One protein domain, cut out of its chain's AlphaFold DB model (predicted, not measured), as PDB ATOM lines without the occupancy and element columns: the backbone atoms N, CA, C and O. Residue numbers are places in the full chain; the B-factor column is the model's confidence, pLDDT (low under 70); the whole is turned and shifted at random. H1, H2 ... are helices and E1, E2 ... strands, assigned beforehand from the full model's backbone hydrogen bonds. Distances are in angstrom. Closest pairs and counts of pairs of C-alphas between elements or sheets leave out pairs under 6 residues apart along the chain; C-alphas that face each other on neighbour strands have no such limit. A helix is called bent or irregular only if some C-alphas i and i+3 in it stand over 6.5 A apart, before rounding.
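This is residues 3 to 134 of the 141 residues of an uncharacterized protein of Desulfurellales bacterium (UniProt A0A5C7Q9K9). A twisted wall of five strands has the long helix H2 packed along one face, and the opposite face is bare of helices. H1 crosses H2 at a steep angle, its last residues 44 to 47 only grazing the sheet; H4 packs on H1 away from the sheet, and H3 makes a corner with H2 near the end of H2. The printed part has 132 residues, with four named helices and five named strands in the order E1 E2 H1 E3 E4 E5 H2 H3 H4; the sheet, E2 E1 E3 E4 E5, is antiparallel throughout, and the class is mixed, helices and strands. The whole is compact, with a radius of gyration of the C-alphas of 14.2 A, and spans 39 by 30 by 27 A.

Find C-alpha 3 at (5.945, 23.746, -20.745), where E1, residues 3 to 7, begins; E2 follows at residues 17 to 19. From C-alpha 30 at (-7.977, 7.220, -4.573), H1 runs 25.8 A to residue 47; it is irregular, only just, with C-alphas 43 and 46 6.7 A apart. Next come E3, residues 53 to 60, 23.2 A; E4, residues 65 to 72, 22.9 A; and E5, residues 75 to 81, 20.5 A. H2, residues 84 to 100, measures 24.9 A; H3 holds residues 102 to 110, and H4, residues 124 to 133, ends at C-alpha 133 at (7.038, 13.020, -4.513).

Look first at E3, E4 and E5, a meander, each strand the antiparallel neighbour of the one before: N 58 and O 67 are 2.8 A apart, N 68 and O 79 2.8 A. E1 pairs with E3 through N 57 and O 5, 2.8 A, and with E2, its hairpin partner, through N 6 and O 18, 3.0 A. E2, H1 and E3 form a split strand-helix-strand unit, two strands running the same way with E1 between them, and its crossover is left-handed. H2 is on the sheet at a height of 8.4 A, over E4 and, only just, E5, with 3 of its C-alphas falling there; it runs along the strands, at 17 degrees to E4 on the local plane, and the closest C-alphas, of Gly 68 and Cys 87, are 5.5 A apart. H1 touches H2, closest at the C-alphas of Met 43 and Leu 96, 5.9 A, at a steep tilt of 47 degrees, the same way. With residues 37 to 41 alone H1 touches H4, closest at the C-alphas of Leu 41 and Asp 124, 6.5 A, at a steep tilt of 55 degrees, opposite ways. H3 is close to H2 but not clearly touching, about perpendicular at 83 degrees, the C-alphas of His 98 and Phe 104 being 6.2 A apart. In H2, H3 and H4 every O i to N i+4 pair is within hydrogen-bond range, in H1 12 of 14.

The two C-alphas farthest apart, those of Gln 62 and Ser 109, are 41.5 A from each other. The printed part has no cut; the link from H3 to H4, 13 residues, is long. Mean pLDDT of the printed part is 84.0, and 18 residues are under 70: 9 to 10, 13 to 22, 118 to 122 and 134.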
ATOM      1  N   LYS A   3       5.697  25.186 -20.884       83.12
ATOM      2  CA  LYS A   3       5.945  23.746 -20.745       83.12
ATOM      3  C   LYS A   3       5.587  23.360 -19.317       83.12
ATOM      4  O   LYS A   3       5.865  24.119 -18.401       83.12
ATOM      5  N   ILE A   4       4.903  22.237 -19.145       81.75
ATOM      6  CA  ILE A   4       4.450  21.775 -17.826       81.75
ATOM      7  C   ILE A   4       5.225  20.516 -17.468       81.75
ATOM      8  O   ILE A   4       5.893  20.442 -16.439       81.75
ATOM      9  N   PHE A   5       5.182  19.544 -18.376       81.06
ATOM     10  CA  PHE A   5       5.685  18.205 -18.132       81.06
ATOM     11  C   PHE A   5       6.176  17.561 -19.424       81.06
ATOM     12  O   PHE A   5       5.446  17.571 -20.417       81.06
ATOM     13  N   ARG A   6       7.378  16.974 -19.423       84.19
ATOM     14  CA  ARG A   6       7.929  16.219 -20.557       84.19
ATOM     15  C   ARG A   6       8.609  14.931 -20.105       84.19
ATOM     16  O   ARG A   6       9.377  14.949 -19.147       84.19
ATOM     17  N   MET A   7       8.415  13.865 -20.876       84.44
ATOM     18  CA  MET A   7       9.221  12.645 -20.838       84.44
ATOM     19  C   MET A   7       9.970  12.491 -22.168       84.44
ATOM     20  O   MET A   7       9.387  12.690 -23.238       84.44
ATOM     21  N   GLY A   8      11.266  12.170 -22.103       74.25
ATOM     22  CA  GLY A   8      12.124  12.024 -23.284       74.25
ATOM     23  C   GLY A   8      12.517  13.366 -23.909       74.25
ATOM     24  O   GLY A   8      12.697  13.466 -25.124       74.25
ATOM     25  N   TYR A   9      12.596  14.424 -23.092       69.44
ATOM     26  CA  TYR A   9      12.997  15.764 -23.538       69.44
ATOM     27  C   TYR A   9      14.478  15.828 -23.942       69.44
ATOM     28  O   TYR A   9      14.818  16.453 -24.946       69.44
ATOM     29  N   GLU A  10      15.342  15.149 -23.185       66.50
ATOM     30  CA  GLU A  10      16.760  14.955 -23.491       66.50
ATOM     31  C   GLU A  10      17.048  13.475 -23.792       66.50
ATOM     32  O   GLU A  10      16.265  12.612 -23.378       66.50
ATOM     33  N   PRO A  11      18.166  13.155 -24.478       70.69
ATOM     34  CA  PRO A  11      18.658  11.782 -24.553       70.69
ATOM     35  C   PRO A  11      18.745  11.163 -23.158       70.69
ATOM     36  O   PRO A  11      19.137  11.839 -22.204       70.69
ATOM     37  N   CYS A  12      18.393   9.882 -23.040       70.31
ATOM     38  CA  CYS A  12      18.362   9.206 -21.748       70.31
ATOM     39  C   CYS A  12      19.749   9.236 -21.083       70.31
ATOM     40  O   CYS A  12      20.711   8.665 -21.595       70.31
ATOM     41  N   LYS A  13      19.839   9.890 -19.921       67.31
ATOM     42  CA  LYS A  13      21.031   9.916 -19.049       67.31
ATOM     43  C   LYS A  13      20.772   9.225 -17.706       67.31
ATOM     44  O   LYS A  13      21.462   9.492 -16.728       67.31
ATOM     45  N   GLY A  14      19.742   8.381 -17.648       64.75
ATOM     46  CA  GLY A  14      19.236   7.793 -16.409       64.75
ATOM     47  C   GLY A  14      18.172   8.634 -15.693       64.75
ATOM     48  O   GLY A  14      17.661   8.190 -14.672       64.75
ATOM     49  N   ASP A  15      17.812   9.798 -16.235       66.19
ATOM     50  CA  ASP A  15      16.668  10.616 -15.824       66.19
ATOM     51  C   ASP A  15      15.877  10.997 -17.082       66.19
ATOM     52  O   ASP A  15      16.432  11.561 -18.029       66.19
ATOM     53  N   CYS A  16      14.608  10.597 -17.131       68.50
ATOM     54  CA  CYS A  16      13.783  10.686 -18.334       68.50
ATOM     55  C   CYS A  16      12.862  11.907 -18.343       68.50
ATOM     56  O   CYS A  16      12.177  12.124 -19.348       68.50
ATOM     57  N   TYR A  17      12.817  12.689 -17.262       68.00
ATOM     58  CA  TYR A  17      11.824  13.740 -17.120       68.00
ATOM     59  C   TYR A  17      12.416  15.142 -17.030       68.00
ATOM     60  O   TYR A  17      13.418  15.389 -16.367       68.00
ATOM     61  N   ALA A  18      11.718  16.090 -17.650       64.56
ATOM     62  CA  ALA A  18      11.926  17.515 -17.437       64.56
ATOM     63  C   ALA A  18      10.602  18.128 -16.961       64.56
ATOM     64  O   ALA A  18       9.599  18.088 -17.683       64.56
ATOM     65  N   TYR A  19      10.600  18.665 -15.737       62.06
ATOM     66  CA  TYR A  19       9.438  19.300 -15.115       62.06
ATOM     67  C   TYR A  19       9.681  20.792 -14.933       62.06
ATOM     68  O   TYR A  19      10.661  21.177 -14.296       62.06
ATOM     69  N   ASP A  20       8.742  21.598 -15.423       52.47
ATOM     70  CA  ASP A  20       8.545  22.962 -14.924       52.47
ATOM     71  C   ASP A  20       7.470  22.965 -13.816       52.47
ATOM     72  O   ASP A  20       7.548  23.768 -12.891       52.47
ATOM     73  N   ASP A  21       6.519  22.016 -13.860       59.00
ATOM     74  CA  ASP A  21       5.419  21.847 -12.904       59.00
ATOM     75  C   ASP A  21       5.238  20.388 -12.464       59.00
ATOM     76  O   ASP A  21       5.625  19.435 -13.137       59.00
ATOM     77  N   VAL A  22       4.592  20.222 -11.315       65.00
ATOM     78  CA  VAL A  22       4.426  18.962 -10.597       65.00
ATOM     79  C   VAL A  22       3.084  18.302 -10.987       65.00
ATOM     80  O   VAL A  22       2.075  18.996 -11.072       65.00
ATOM     81  N   LEU A  23       3.044  16.985 -11.249       72.88
ATOM     82  CA  LEU A  23       1.818  16.278 -11.665       72.88
ATOM     83  C   LEU A  23       0.820  16.222 -10.486       72.88
ATOM     84  O   LEU A  23       1.106  15.537  -9.504       72.88
ATOM     85  N   PRO A  24      -0.358  16.875 -10.544       73.62
ATOM     86  CA  PRO A  24      -1.223  17.063  -9.374       73.62
ATOM     87  C   PRO A  24      -2.091  15.827  -9.065       73.62
ATOM     88  O   PRO A  24      -3.298  15.920  -8.874       73.62
ATOM     89  N   ILE A  25      -1.499  14.630  -9.013       73.06
ATOM     90  CA  ILE A  25      -2.234  13.369  -8.778       73.06
ATOM     91  C   ILE A  25      -2.944  13.307  -7.419       73.06
ATOM     92  O   ILE A  25      -3.825  12.471  -7.241       73.06
ATOM     93  N   ASP A  26      -2.541  14.136  -6.452       75.00
ATOM     94  CA  ASP A  26      -3.176  14.197  -5.132       75.00
ATOM     95  C   ASP A  26      -4.571  14.842  -5.188       75.00
ATOM     96  O   ASP A  26      -5.370  14.627  -4.279       75.00
ATOM     97  N   ASP A  27      -4.900  15.543  -6.278       79.44
ATOM     98  CA  ASP A  27      -6.236  16.106  -6.516       79.44
ATOM     99  C   ASP A  27      -7.233  15.041  -7.027       79.44
ATOM    100  O   ASP A  27      -8.430  15.302  -7.172       79.44
ATOM    101  N   MET A  28      -6.765  13.820  -7.314       81.88
ATOM    102  CA  MET A  28      -7.608  12.704  -7.748       81.88
ATOM    103  C   MET A  28      -8.256  11.969  -6.571       81.88
ATOM    104  O   MET A  28      -7.694  11.865  -5.481       81.88
ATOM    105  N   THR A  29      -9.401  11.323  -6.825       85.94
ATOM    106  CA  THR A  29      -9.904  10.294  -5.900       85.94
ATOM    107  C   THR A  29      -8.913   9.126  -5.822       85.94
ATOM    108  O   THR A  29      -8.203   8.875  -6.804       85.94
ATOM    109  N   PRO A  30      -8.871   8.370  -4.708       85.50
ATOM    110  CA  PRO A  30      -7.977   7.220  -4.573       85.50
ATOM    111  C   PRO A  30      -8.075   6.228  -5.740       85.50
ATOM    112  O   PRO A  30      -7.053   5.792  -6.265       85.50
ATOM    113  N   GLU A  31      -9.288   5.940  -6.216       87.69
ATOM    114  CA  GLU A  31      -9.528   4.993  -7.310       87.69
ATOM    115  C   GLU A  31      -9.031   5.531  -8.658       87.69
ATOM    116  O   GLU A  31      -8.450   4.791  -9.456       87.69
ATOM    117  N   ARG A  32      -9.250   6.827  -8.937       85.81
ATOM    118  CA  ARG A  32      -8.734   7.465 -10.159       85.81
ATOM    119  C   ARG A  32      -7.210   7.512 -10.118       85.81
ATOM    120  O   ARG A  32      -6.582   7.157 -11.109       85.81
ATOM    121  N   ARG A  33      -6.630   7.858  -8.966       85.75
ATOM    122  CA  ARG A  33      -5.182   7.886  -8.748       85.75
ATOM    123  C   ARG A  33      -4.548   6.529  -9.017       85.75
ATOM    124  O   ARG A  33      -3.609   6.455  -9.801       85.75
ATOM    125  N   GLU A  34      -5.055   5.468  -8.393       86.50
ATOM    126  CA  GLU A  34      -4.525   4.112  -8.563       86.50
ATOM    127  C   GLU A  34      -4.549   3.692 -10.036       86.50
ATOM    128  O   GLU A  34      -3.537   3.250 -10.585       86.50
ATOM    129  N   ARG A  35      -5.683   3.912 -10.711       88.44
ATOM    130  CA  ARG A  35      -5.829   3.602 -12.134       88.44
ATOM    131  C   ARG A  35      -4.861   4.403 -13.004       88.44
ATOM    132  O   ARG A  35      -4.261   3.831 -13.911       88.44
ATOM    133  N   THR A  36      -4.705   5.699 -12.752       87.81
ATOM    134  CA  THR A  36      -3.835   6.558 -13.563       87.81
ATOM    135  C   THR A  36      -2.364   6.245 -13.328       87.81
ATOM    136  O   THR A  36      -1.619   6.121 -14.295       87.81
ATOM    137  N   VAL A  37      -1.949   6.002 -12.082       85.94
ATOM    138  CA  VAL A  37      -0.589   5.535 -11.775       85.94
ATOM    139  C   VAL A  37      -0.305   4.212 -12.480       85.94
ATOM    140  O   VAL A  37       0.727   4.093 -13.132       85.94
ATOM    141  N   LYS A  38      -1.233   3.249 -12.437       88.00
ATOM    142  CA  LYS A  38      -1.073   1.971 -13.140       88.00
ATOM    143  C   LYS A  38      -0.878   2.156 -14.650       88.00
ATOM    144  O   LYS A  38       0.058   1.593 -15.207       88.00
ATOM    145  N   LYS A  39      -1.711   2.978 -15.300       89.69
ATOM    146  CA  LYS A  39      -1.561   3.286 -16.734       89.69
ATOM    147  C   LYS A  39      -0.211   3.928 -17.038       89.69
ATOM    148  O   LYS A  39       0.422   3.577 -18.027       89.69
ATOM    149  N   LEU A  40       0.233   4.858 -16.192       86.94
ATOM    150  CA  LEU A  40       1.537   5.489 -16.349       86.94
ATOM    151  C   LEU A  40       2.654   4.451 -16.242       86.94
ATOM    152  O   LEU A  40       3.509   4.441 -17.117       86.94
ATOM    153  N   LEU A  41       2.638   3.553 -15.255       84.44
ATOM    154  CA  LEU A  41       3.643   2.486 -15.142       84.44
ATOM    155  C   LEU A  41       3.709   1.623 -16.411       84.44
ATOM    156  O   LEU A  41       4.779   1.466 -16.996       84.44
ATOM    157  N   GLU A  42       2.558   1.142 -16.884       88.12
ATOM    158  CA  GLU A  42       2.473   0.335 -18.108       88.12
ATOM    159  C   GLU A  42       2.968   1.107 -19.343       88.12
ATOM    160  O   GLU A  42       3.645   0.543 -20.204       88.12
ATOM    161  N   MET A  43       2.678   2.408 -19.417       88.56
ATOM    162  CA  MET A  43       3.106   3.268 -20.517       88.56
ATOM    163  C   MET A  43       4.620   3.528 -20.501       88.56
ATOM    164  O   MET A  43       5.243   3.582 -21.560       88.56
ATOM    165  N   HIS A  44       5.235   3.679 -19.324       82.38
ATOM    166  CA  HIS A  44       6.667   3.979 -19.212       82.38
ATOM    167  C   HIS A  44       7.554   2.823 -19.648       82.38
ATOM    168  O   HIS A  44       8.676   3.052 -20.107       82.38
ATOM    169  N   ALA A  45       7.048   1.600 -19.533       82.00
ATOM    170  CA  ALA A  45       7.837   0.412 -19.760       82.00
ATOM    171  C   ALA A  45       8.543   0.365 -21.136       82.00
ATOM    172  O   ALA A  45       9.776   0.289 -21.195       82.00
ATOM    173  N   PRO A  46       7.819   0.500 -22.262       85.69
ATOM    174  CA  PRO A  46       8.431   0.553 -23.591       85.69
ATOM    175  C   PRO A  46       9.142   1.878 -23.911       85.69
ATOM    176  O   PRO A  46       9.896   1.949 -24.883       85.69
ATOM    177  N   MET A  47       8.891   2.931 -23.130       86.62
ATOM    178  CA  MET A  47       9.431   4.273 -23.363       86.62
ATOM    179  C   MET A  47      10.847   4.455 -22.805       86.62
ATOM    180  O   MET A  47      11.577   5.338 -23.255       86.62
ATOM    181  N   CYS A  48      11.260   3.629 -21.842       82.88
ATOM    182  CA  CYS A  48      12.542   3.790 -21.167       82.88
ATOM    183  C   CYS A  48      13.731   3.701 -22.143       82.88
ATOM    184  O   CYS A  48      13.991   2.667 -22.768       82.88
ATOM    185  N   GLY A  49      14.457   4.815 -22.284       78.94
ATOM    186  CA  GLY A  49      15.583   4.935 -23.209       78.94
ATOM    187  C   GLY A  49      15.209   4.853 -24.691       78.94
ATOM    188  O   GLY A  49      16.097   4.649 -25.513       78.94
ATOM    189  N   ASN A  50      13.928   4.975 -25.046       86.94
ATOM    190  CA  ASN A  50      13.484   4.943 -26.433       86.94
ATOM    191  C   ASN A  50      13.312   6.370 -26.972       86.94
ATOM    192  O   ASN A  50      12.307   7.025 -26.719       86.94
ATOM    193  N   GLU A  51      14.278   6.856 -27.752       86.81
ATOM    194  CA  GLU A  51      14.234   8.219 -28.306       86.81
ATOM    195  C   GLU A  51      13.097   8.444 -29.313       86.81
ATOM    196  O   GLU A  51      12.748   9.602 -29.591       86.81
ATOM    197  N   ALA A  52      12.533   7.356 -29.852       91.00
ATOM    198  CA  ALA A  52      11.401   7.381 -30.766       91.00
ATOM    199  C   ALA A  52      10.053   7.536 -30.046       91.00
ATOM    200  O   ALA A  52       9.051   7.754 -30.722       91.00
ATOM    201  N   LEU A  53      10.023   7.462 -28.711       91.19
ATOM    202  CA  LEU A  53       8.824   7.641 -27.898       91.19
ATOM    203  C   LEU A  53       9.002   8.828 -26.956       91.19
ATOM    204  O   LEU A  53       9.935   8.876 -26.159       91.19
ATOM    205  N   ARG A  54       8.103   9.807 -27.033       91.56
ATOM    206  CA  ARG A  54       8.127  10.988 -26.159       91.56
ATOM    207  C   ARG A  54       6.713  11.425 -25.880       91.56
ATOM    208  O   ARG A  54       5.834  11.252 -26.716       91.56
ATOM    209  N   TYR A  55       6.486  12.055 -24.744       92.50
ATOM    210  CA  TYR A  55       5.190  12.662 -24.491       92.50
ATOM    211  C   TYR A  55       5.330  13.855 -23.559       92.50
ATOM    212  O   TYR A  55       6.361  14.056 -22.906       92.50
ATOM    213  N   GLY A  56       4.284  14.665 -23.490       90.88
ATOM    214  CA  GLY A  56       4.240  15.722 -22.503       90.88
ATOM    215  C   GLY A  56       3.047  16.641 -22.635       90.88
ATOM    216  O   GLY A  56       2.201  16.464 -23.503       90.88
ATOM    217  N   ILE A  57       3.014  17.646 -21.765       90.75
ATOM    218  CA  ILE A  57       1.932  18.619 -21.655       90.75
ATOM    219  C   ILE A  57       2.491  20.042 -21.643       90.75
ATOM    220  O   ILE A  57       3.473  20.335 -20.955       90.75
ATOM    221  N   ASP A  58       1.841  20.913 -22.407       90.75
ATOM    222  CA  ASP A  58       1.957  22.367 -22.340       90.75
ATOM    223  C   ASP A  58       0.673  22.991 -21.794       90.75
ATOM    224  O   ASP A  58      -0.400  22.395 -21.862       90.75
ATOM    225  N   PHE A  59       0.772  24.226 -21.312       90.50
ATOM    226  CA  PHE A  59      -0.368  25.068 -20.981       90.50
ATOM    227  C   PHE A  59      -0.402  26.302 -21.889       90.50
ATOM    228  O   PHE A  59       0.547  27.097 -21.952       90.50
ATOM    229  N   ASP A  60      -1.507  26.466 -22.609       91.75
ATOM    230  CA  ASP A  60      -1.836  27.685 -23.337       91.75
ATOM    231  C   ASP A  60      -2.553  28.654 -22.392       91.75
ATOM    232  O   ASP A  60      -3.760  28.569 -22.181       91.75
ATOM    233  N   GLU A  61      -1.797  29.596 -21.834       88.88
ATOM    234  CA  GLU A  61      -2.298  30.601 -20.891       88.88
ATOM    235  C   GLU A  61      -3.376  31.510 -21.496       88.88
ATOM    236  O   GLU A  61      -4.281  31.941 -20.784       88.88
ATOM    237  N   GLN A  62      -3.318  31.785 -22.805       92.00
ATOM    238  CA  GLN A  62      -4.287  32.667 -23.460       92.00
ATOM    239  C   GLN A  62      -5.654  31.996 -23.565       92.00
ATOM    240  O   GLN A  62      -6.684  32.640 -23.366       92.00
ATOM    241  N   ARG A  63      -5.659  30.698 -23.886       91.94
ATOM    242  CA  ARG A  63      -6.884  29.901 -24.047       91.94
ATOM    243  C   ARG A  63      -7.296  29.160 -22.780       91.94
ATOM    244  O   ARG A  63      -8.413  28.658 -22.725       91.94
ATOM    245  N   ARG A  64      -6.419  29.117 -21.773       90.56
ATOM    246  CA  ARG A  64      -6.550  28.334 -20.536       90.56
ATOM    247  C   ARG A  64      -6.810  26.850 -20.813       90.56
ATOM    248  O   ARG A  64      -7.702  26.255 -20.216       90.56
ATOM    249  N   LEU A  65      -6.029  26.279 -21.728       94.00
ATOM    250  CA  LEU A  65      -6.115  24.874 -22.130       94.00
ATOM    251  C   LEU A  65      -4.771  24.176 -21.948       94.00
ATOM    252  O   LEU A  65      -3.718  24.749 -22.233       94.00
ATOM    253  N   PHE A  66      -4.824  22.922 -21.521       92.62
ATOM    254  CA  PHE A  66      -3.703  22.001 -21.570       92.62
ATOM    255  C   PHE A  66      -3.634  21.345 -22.946       92.62
ATOM    256  O   PHE A  66      -4.650  20.980 -23.539       92.62
ATOM    257  N   ILE A  67      -2.412  21.223 -23.450       94.56
ATOM    258  CA  ILE A  67      -2.096  20.634 -24.747       94.56
ATOM    259  C   ILE A  67      -1.149  19.469 -24.494       94.56
ATOM    260  O   ILE A  67       0.033  19.664 -24.211       94.56
ATOM    261  N   GLY A  68      -1.687  18.258 -24.561       94.62
ATOM    262  CA  GLY A  68      -0.934  17.019 -24.485       94.62
ATOM    263  C   GLY A  68      -0.422  16.585 -25.854       94.62
ATOM    264  O   GLY A  68      -1.095  16.797 -26.860       94.62
ATOM    265  N   PHE A  69       0.735  15.935 -25.900       95.50
ATOM    266  CA  PHE A  69       1.184  15.221 -27.090       95.50
ATOM    267  C   PHE A  69       1.755  13.850 -26.749       95.50
ATOM    268  O   PHE A  69       2.340  13.664 -25.679       95.50
ATOM    269  N   PHE A  70       1.663  12.936 -27.709       95.75
ATOM    270  CA  PHE A  70       2.380  11.668 -27.736       95.75
ATOM    271  C   PHE A  70       3.088  11.524 -29.085       95.75
ATOM    272  O   PHE A  70       2.449  11.447 -30.128       95.75
ATOM    273  N   TYR A  71       4.416  11.537 -29.065       94.62
ATOM    274  CA  TYR A  71       5.265  11.279 -30.219       94.62
ATOM    275  C   TYR A  71       5.672   9.809 -30.228       94.62
ATOM    276  O   TYR A  71       6.218   9.318 -29.234       94.62
ATOM    277  N   HIS A  72       5.453   9.133 -31.352       94.88
ATOM    278  CA  HIS A  72       5.847   7.744 -31.548       94.88
ATOM    279  C   HIS A  72       6.317   7.499 -32.984       94.88
ATOM    280  O   HIS A  72       5.576   7.697 -33.942       94.88
ATOM    281  N   TYR A  73       7.583   7.103 -33.139       91.81
ATOM    282  CA  TYR A  73       8.188   6.675 -34.410       91.81
ATOM    283  C   TYR A  73       7.951   7.622 -35.605       91.81
ATOM    284  O   TYR A  73       7.789   7.193 -36.744       91.81
ATOM    285  N   GLY A  74       7.973   8.935 -35.352       91.12
ATOM    286  CA  GLY A  74       7.790   9.967 -36.380       91.12
ATOM    287  C   GLY A  74       6.357  10.486 -36.524       91.12
ATOM    288  O   GLY A  74       6.148  11.454 -37.253       91.12
ATOM    289  N   ALA A  75       5.392   9.901 -35.813       93.81
ATOM    290  CA  ALA A  75       4.026  10.403 -35.688       93.81
ATOM    291  C   ALA A  75       3.835  11.204 -34.389       93.81
ATOM    292  O   ALA A  75       4.578  11.028 -33.421       93.81
ATOM    293  N   VAL A  76       2.845  12.102 -34.382       96.06
ATOM    294  CA  VAL A  76       2.444  12.893 -33.209       96.06
ATOM    295  C   VAL A  76       0.932  12.863 -33.077       96.06
ATOM    296  O   VAL A  76       0.226  13.353 -33.956       96.06
ATOM    297  N   GLU A  77       0.462  12.397 -31.929       96.81
ATOM    298  CA  GLU A  77      -0.918  12.540 -31.480       96.81
ATOM    299  C   GLU A  77      -1.023  13.737 -30.530       96.81
ATOM    300  O   GLU A  77      -0.114  13.987 -29.734       96.81
ATOM    301  N   THR A  78      -2.109  14.509 -30.627       96.31
ATOM    302  CA  THR A  78      -2.323  15.729 -29.827       96.31
ATOM    303  C   THR A  78      -3.662  15.678 -29.103       96.31
ATOM    304  O   THR A  78      -4.677  15.298 -29.681       96.31
ATOM    305  N   PHE A  79      -3.665  16.124 -27.851       96.31
ATOM    306  CA  PHE A  79      -4.799  16.069 -26.933       96.31
ATOM    307  C   PHE A  79      -5.038  17.450 -26.329       96.31
ATOM    308  O   PHE A  79      -4.080  18.159 -26.019       96.31
ATOM    309  N   LEU A  80      -6.300  17.841 -26.159       95.69
ATOM    310  CA  LEU A  80      -6.677  19.152 -25.628       95.69
ATOM    311  C   LEU A  80      -7.691  18.976 -24.507       95.69
ATOM    312  O   LEU A  80      -8.725  18.345 -24.717       95.69
ATOM    313  N   ASP A  81      -7.424  19.570 -23.348       94.88
ATOM    314  CA  ASP A  81      -8.356  19.545 -22.222       94.88
ATOM    315  C   ASP A  81      -8.192  20.783 -21.325       94.88
ATOM    316  O   ASP A  81      -7.174  21.473 -21.359       94.88
ATOM    317  N   ILE A  82      -9.208  21.087 -20.521       90.94
ATOM    318  CA  ILE A  82      -9.135  22.099 -19.459       90.94
ATOM    319  C   ILE A  82      -8.471  21.547 -18.188       90.94
ATOM    320  O   ILE A  82      -8.018  22.334 -17.358       90.94
ATOM    321  N   ASP A  83      -8.404  20.221 -18.036       88.62
ATOM    322  CA  ASP A  83      -7.758  19.512 -16.930       88.62
ATOM    323  C   ASP A  83      -6.467  18.823 -17.410       88.62
ATOM    324  O   ASP A  83      -6.481  17.950 -18.280       88.62
ATOM    325  N   MET A  84      -5.334  19.176 -16.794       87.19
ATOM    326  CA  MET A  84      -4.033  18.553 -17.063       87.19
ATOM    327  C   MET A  84      -4.094  17.031 -16.910       87.19
ATOM    328  O   MET A  84      -3.507  16.300 -17.708       87.19
ATOM    329  N   LEU A  85      -4.794  16.545 -15.885       87.38
ATOM    330  CA  LEU A  85      -4.862  15.123 -15.572       87.38
ATOM    331  C   LEU A  85      -5.673  14.354 -16.613       87.38
ATOM    332  O   LEU A  85      -5.325  13.219 -16.934       87.38
ATOM    333  N   ALA A  86      -6.698  14.985 -17.187       90.00
ATOM    334  CA  ALA A  86      -7.432  14.424 -18.310       90.00
ATOM    335  C   ALA A  86      -6.534  14.292 -19.553       90.00
ATOM    336  O   ALA A  86      -6.536  13.237 -20.186       90.00
ATOM    337  N   CYS A  87      -5.685  15.285 -19.856       91.81
ATOM    338  CA  CYS A  87      -4.678  15.145 -20.918       91.81
ATOM    339  C   CYS A  87      -3.701  13.990 -20.652       91.81
ATOM    340  O   CYS A  87      -3.374  13.248 -21.576       91.81
ATOM    341  N   VAL A  88      -3.240  13.808 -19.408       90.19
ATOM    342  CA  VAL A  88      -2.356  12.681 -19.049       90.19
ATOM    343  C   VAL A  88      -3.042  11.340 -19.288       90.19
ATOM    344  O   VAL A  88      -2.433  10.434 -19.854       90.19
ATOM    345  N   GLU A  89      -4.302  11.207 -18.878       91.94
ATOM    346  CA  GLU A  89      -5.079   9.982 -19.076       91.94
ATOM    347  C   GLU A  89      -5.295   9.686 -20.568       91.94
ATOM    348  O   GLU A  89      -5.109   8.543 -20.982       91.94
ATOM    349  N   GLN A  90      -5.597  10.705 -21.383       95.56
ATOM    350  CA  GLN A  90      -5.756  10.569 -22.838       95.56
ATOM    351  C   GLN A  90      -4.454  10.136 -23.529       95.56
ATOM    352  O   GLN A  90      -4.475   9.232 -24.366       95.56
ATOM    353  N   ILE A  91      -3.319  10.732 -23.146       95.50
ATOM    354  CA  ILE A  91      -1.993  10.321 -23.632       95.50
ATOM    355  C   ILE A  91      -1.737   8.856 -23.280       95.50
ATOM    356  O   ILE A  91      -1.343   8.080 -24.149       95.50
ATOM    357  N   ALA A  92      -1.972   8.474 -22.022       94.25
ATOM    358  CA  ALA A  92      -1.731   7.112 -21.566       94.25
ATOM    359  C   ALA A  92      -2.616   6.101 -22.303       94.25
ATOM    360  O   ALA A  92      -2.123   5.061 -22.727       94.25
ATOM    361  N   ASP A  93      -3.892   6.415 -22.520       95.94
ATOM    362  CA  ASP A  93      -4.800   5.543 -23.268       95.94
ATOM    363  C   ASP A  93      -4.366   5.371 -24.727       95.94
ATOM    364  O   ASP A  93      -4.330   4.245 -25.226       95.94
ATOM    365  N   CYS A  94      -3.965   6.457 -25.392       96.19
ATOM    366  CA  CYS A  94      -3.449   6.395 -26.756       96.19
ATOM    367  C   CYS A  94      -2.153   5.575 -26.847       96.19
ATOM    368  O   CYS A  94      -2.041   4.684 -27.690       96.19
ATOM    369  N   ALA A  95      -1.200   5.825 -25.947       95.00
ATOM    370  CA  ALA A  95       0.075   5.121 -25.926       95.00
ATOM    371  C   ALA A  95      -0.105   3.621 -25.660       95.00
ATOM    372  O   ALA A  95       0.435   2.800 -26.396       95.00
ATOM    373  N   LEU A  96      -0.912   3.249 -24.662       95.31
ATOM    374  CA  LEU A  96      -1.180   1.846 -24.341       95.31
ATOM    375  C   LEU A  96      -1.890   1.116 -25.481       95.31
ATOM    376  O   LEU A  96      -1.644  -0.073 -25.684       95.31
ATOM    377  N   GLU A  97      -2.760   1.793 -26.228       96.00
ATOM    378  CA  GLU A  97      -3.388   1.193 -27.402       96.00
ATOM    379  C   GLU A  97      -2.395   1.024 -28.554       96.00
ATOM    380  O   GLU A  97      -2.315  -0.054 -29.147       96.00
ATOM    381  N   HIS A  98      -1.556   2.031 -28.803       95.75
ATOM    382  CA  HIS A  98      -0.461   1.920 -29.760       95.75
ATOM    383  C   HIS A  98       0.472   0.752 -29.404       95.75
ATOM    384  O   HIS A  98       0.783  -0.060 -30.274       95.75
ATOM    385  N   PHE A  99       0.832   0.576 -28.132       93.94
ATOM    386  CA  PHE A  99       1.726  -0.497 -27.680       93.94
ATOM    387  C   PHE A  99       1.168  -1.915 -27.858       93.94
ATOM    388  O   PHE A  99       1.939  -2.873 -27.902       93.94
ATOM    389  N   LYS A 100      -0.151  -2.073 -28.012       94.94
ATOM    390  CA  LYS A 100      -0.778  -3.365 -28.346       94.94
ATOM    391  C   LYS A 100      -0.792  -3.653 -29.849       94.94
ATOM    392  O   LYS A 100      -1.102  -4.777 -30.244       94.94
ATOM    393  N   SER A 101      -0.514  -2.657 -30.687       94.75
ATOM    394  CA  SER A 101      -0.642  -2.776 -32.137       94.75
ATOM    395  C   SER A 101       0.495  -3.591 -32.769       94.75
ATOM    396  O   SER A 101       1.633  -3.610 -32.294       94.75
ATOM    397  N   GLU A 102       0.208  -4.232 -33.907       94.69
ATOM    398  CA  GLU A 102       1.247  -4.874 -34.726       94.69
ATOM    399  C   GLU A 102       2.263  -3.859 -35.263       94.69
ATOM    400  O   GLU A 102       3.442  -4.184 -35.408       94.69
ATOM    401  N   GLN A 103       1.814  -2.623 -35.505       92.88
ATOM    402  CA  GLN A 103       2.665  -1.516 -35.921       92.88
ATOM    403  C   GLN A 103       3.762  -1.259 -34.884       92.88
ATOM    404  O   GLN A 103       4.943  -1.322 -35.226       92.88
ATOM    405  N   PHE A 104       3.389  -1.085 -33.614       93.56
ATOM    406  CA  PHE A 104       4.361  -0.884 -32.543       93.56
ATOM    407  C   PHE A 104       5.334  -2.059 -32.427       93.56
ATOM    408  O   PHE A 104       6.531  -1.860 -32.241       93.56
ATOM    409  N   ARG A 105       4.851  -3.297 -32.584       92.19
ATOM    410  CA  ARG A 105       5.719  -4.481 -32.545       92.19
ATOM    411  C   ARG A 105       6.807  -4.437 -33.627       92.19
ATOM    412  O   ARG A 105       7.942  -4.823 -33.354       92.19
ATOM    413  N   ALA A 106       6.473  -3.988 -34.835       92.69
ATOM    414  CA  ALA A 106       7.440  -3.828 -35.919       92.69
ATOM    415  C   ALA A 106       8.410  -2.664 -35.650       92.69
ATOM    416  O   ALA A 106       9.622  -2.823 -35.791       92.69
ATOM    417  N   GLU A 107       7.883  -1.521 -35.212       92.62
ATOM    418  CA  GLU A 107       8.653  -0.312 -34.908       92.62
ATOM    419  C   GLU A 107       9.653  -0.533 -33.760       92.62
ATOM    420  O   GLU A 107      10.845  -0.260 -33.910       92.62
ATOM    421  N   ALA A 108       9.203  -1.128 -32.653       88.38
ATOM    422  CA  ALA A 108      10.031  -1.436 -31.488       88.38
ATOM    423  C   ALA A 108      11.110  -2.486 -31.780       88.38
ATOM    424  O   ALA A 108      12.159  -2.484 -31.140       88.38
ATOM    425  N   SER A 109      10.892  -3.366 -32.764       88.06
ATOM    426  CA  SER A 109      11.938  -4.285 -33.222       88.06
ATOM    427  C   SER A 109      13.038  -3.568 -34.010       88.06
ATOM    428  O   SER A 109      14.169  -4.050 -34.024       88.06
ATOM    429  N   ALA A 110      12.715  -2.469 -34.697       86.56
ATOM    430  CA  ALA A 110      13.658  -1.710 -35.516       86.56
ATOM    431  C   ALA A 110      14.413  -0.639 -34.712       86.56
ATOM    432  O   ALA A 110      15.577  -0.364 -34.996       86.56
ATOM    433  N   ALA A 111      13.762  -0.057 -33.705       83.06
ATOM    434  CA  ALA A 111      14.330   0.945 -32.812       83.06
ATOM    435  C   ALA A 111      13.904   0.658 -31.359       83.06
ATOM    436  O   ALA A 111      12.996   1.308 -30.834       83.06
ATOM    437  N   PRO A 112      14.526  -0.346 -30.708       82.19
ATOM    438  CA  PRO A 112      14.212  -0.687 -29.328       82.19
ATOM    439  C   PRO A 112      14.717   0.390 -28.360       82.19
ATOM    440  O   PRO A 112      15.744   1.029 -28.594       82.19
ATOM    441  N   GLY A 113      14.015   0.551 -27.237       81.56
ATOM    442  CA  GLY A 113      14.516   1.320 -26.097       81.56
ATOM    443  C   GLY A 113      15.654   0.610 -25.361       81.56
ATOM    444  O   GLY A 113      15.959  -0.556 -25.616       81.56
ATOM    445  N   LEU A 114      16.257   1.306 -24.397       79.25
ATOM    446  CA  LEU A 114      17.318   0.753 -23.543       79.25
ATOM    447  C   LEU A 114      16.778  -0.189 -22.452       79.25
ATOM    448  O   LEU A 114      17.552  -0.904 -21.820       79.25
ATOM    449  N   GLY A 115      15.459  -0.203 -22.245       73.69
ATOM    450  CA  GLY A 115      14.798  -1.033 -21.244       73.69
ATOM    451  C   GLY A 115      14.843  -0.424 -19.844       73.69
ATOM    452  O   GLY A 115      15.481   0.600 -19.604       73.69
ATOM    453  N   HIS A 116      14.119  -1.047 -18.914       70.44
ATOM    454  CA  HIS A 116      13.908  -0.520 -17.561       70.44
ATOM    455  C   HIS A 116      15.223  -0.267 -16.818       70.44
ATOM    456  O   HIS A 116      15.392   0.792 -16.229       70.44
ATOM    457  N   ASP A 117      16.200  -1.166 -16.926       72.81
ATOM    458  CA  ASP A 117      17.459  -1.072 -16.175       72.81
ATOM    459  C   ASP A 117      18.330   0.145 -16.545       72.81
ATOM    460  O   ASP A 117      19.304   0.449 -15.857       72.81
ATOM    461  N   ALA A 118      17.990   0.867 -17.618       68.62
ATOM    462  CA  ALA A 118      18.718   2.047 -18.070       68.62
ATOM    463  C   ALA A 118      18.348   3.350 -17.331       68.62
ATOM    464  O   ALA A 118      18.987   4.376 -17.570       68.62
ATOM    465  N   CYS A 119      17.326   3.349 -16.463       69.62
ATOM    466  CA  CYS A 119      16.804   4.559 -15.816       69.62
ATOM    467  C   CYS A 119      16.747   4.454 -14.285       69.62
ATOM    468  O   CYS A 119      16.423   3.404 -13.734       69.62
ATOM    469  N   ALA A 120      16.969   5.578 -13.592       66.56
ATOM    470  CA  ALA A 120      16.779   5.701 -12.143       66.56
ATOM    471  C   ALA A 120      15.318   5.477 -11.701       66.56
ATOM    472  O   ALA A 120      15.066   5.168 -10.540       66.56
ATOM    473  N   TYR A 121      14.369   5.605 -12.632       68.12
ATOM    474  CA  TYR A 121      12.946   5.288 -12.467       68.12
ATOM    475  C   TYR A 121      12.541   4.032 -13.250       68.12
ATOM    476  O   TYR A 121      11.377   3.847 -13.582       68.12
ATOM    477  N   GLY A 122      13.512   3.185 -13.591       65.81
ATOM    478  CA  GLY A 122      13.295   1.951 -14.336       65.81
ATOM    479  C   GLY A 122      12.475   0.906 -13.594       65.81
ATOM    480  O   GLY A 122      11.774   0.102 -14.202       65.81
ATOM    481  N   ARG A 123      12.564   0.916 -12.262       75.75
ATOM    482  CA  ARG A 123      11.757   0.054 -11.400       75.75
ATOM    483  C   ARG A 123      10.460   0.764 -11.049       75.75
ATOM    484  O   ARG A 123      10.484   1.925 -10.640       75.75
ATOM    485  N   ASP A 124       9.354   0.029 -11.105       78.31
ATOM    486  CA  ASP A 124       8.020   0.546 -10.795       78.31
ATOM    487  C   ASP A 124       7.965   1.237  -9.428       78.31
ATOM    488  O   ASP A 124       7.367   2.297  -9.302       78.31
ATOM    489  N   GLU A 125       8.633   0.694  -8.408       78.25
ATOM    490  CA  GLU A 125       8.686   1.295  -7.067       78.25
ATOM    491  C   GLU A 125       9.345   2.682  -7.065       78.25
ATOM    492  O   GLU A 125       8.851   3.610  -6.419       78.25
ATOM    493  N   ASP A 126      10.436   2.843  -7.820       74.88
ATOM    494  CA  ASP A 126      11.154   4.113  -7.928       74.88
ATOM    495  C   ASP A 126      10.321   5.135  -8.710       74.88
ATOM    496  O   ASP A 126      10.271   6.308  -8.329       74.88
ATOM    497  N   LEU A 127       9.615   4.680  -9.753       75.00
ATOM    498  CA  LEU A 127       8.706   5.495 -10.555       75.00
ATOM    499  C   LEU A 127       7.453   5.909  -9.770       75.00
ATOM    500  O   LEU A 127       7.089   7.082  -9.781       75.00
ATOM    501  N   VAL A 128       6.824   5.002  -9.019       78.56
ATOM    502  CA  VAL A 128       5.709   5.329  -8.115       78.56
ATOM    503  C   VAL A 128       6.168   6.322  -7.055       78.56
ATOM    504  O   VAL A 128       5.520   7.349  -6.854       78.56
ATOM    505  N   GLY A 129       7.295   6.049  -6.395       74.12
ATOM    506  CA  GLY A 129       7.847   6.944  -5.385       74.12
ATOM    507  C   GLY A 129       8.179   8.316  -5.967       74.12
ATOM    508  O   GLY A 129       7.961   9.336  -5.314       74.12
ATOM    509  N   PHE A 130       8.676   8.361  -7.203       73.44
ATOM    510  CA  PHE A 130       8.889   9.599  -7.936       73.44
ATOM    511  C   PHE A 130       7.568  10.343  -8.183       73.44
ATOM    512  O   PHE A 130       7.437  11.470  -7.712       73.44
ATOM    513  N   ILE A 131       6.582   9.692  -8.810       76.44
ATOM    514  CA  ILE A 131       5.254  10.241  -9.131       76.44
ATOM    515  C   ILE A 131       4.574  10.812  -7.877       76.44
ATOM    516  O   ILE A 131       3.972  11.880  -7.923       76.44
ATOM    517  N   GLN A 132       4.705  10.128  -6.736       73.19
ATOM    518  CA  GLN A 132       4.179  10.580  -5.447       73.19
ATOM    519  C   GLN A 132       4.926  11.792  -4.875       73.19
ATOM    520  O   GLN A 132       4.300  12.686  -4.317       73.19
ATOM    521  N   ARG A 133       6.259  11.855  -4.984       70.69
ATOM    522  CA  ARG A 133       7.038  13.020  -4.513       70.69
ATOM    523  C   ARG A 133       6.831  14.239  -5.403       70.69
ATOM    524  O   ARG A 133       6.828  15.368  -4.911       70.69
ATOM    525  N   SER A 134       6.656  13.997  -6.697       65.62
ATOM    526  CA  SER A 134       6.239  14.974  -7.690       65.62
ATOM    527  C   SER A 134       4.713  15.099  -7.733       65.62
ATOM    528  O   SER A 134       4.168  15.339  -8.806       65.62
TER     529      SER A 134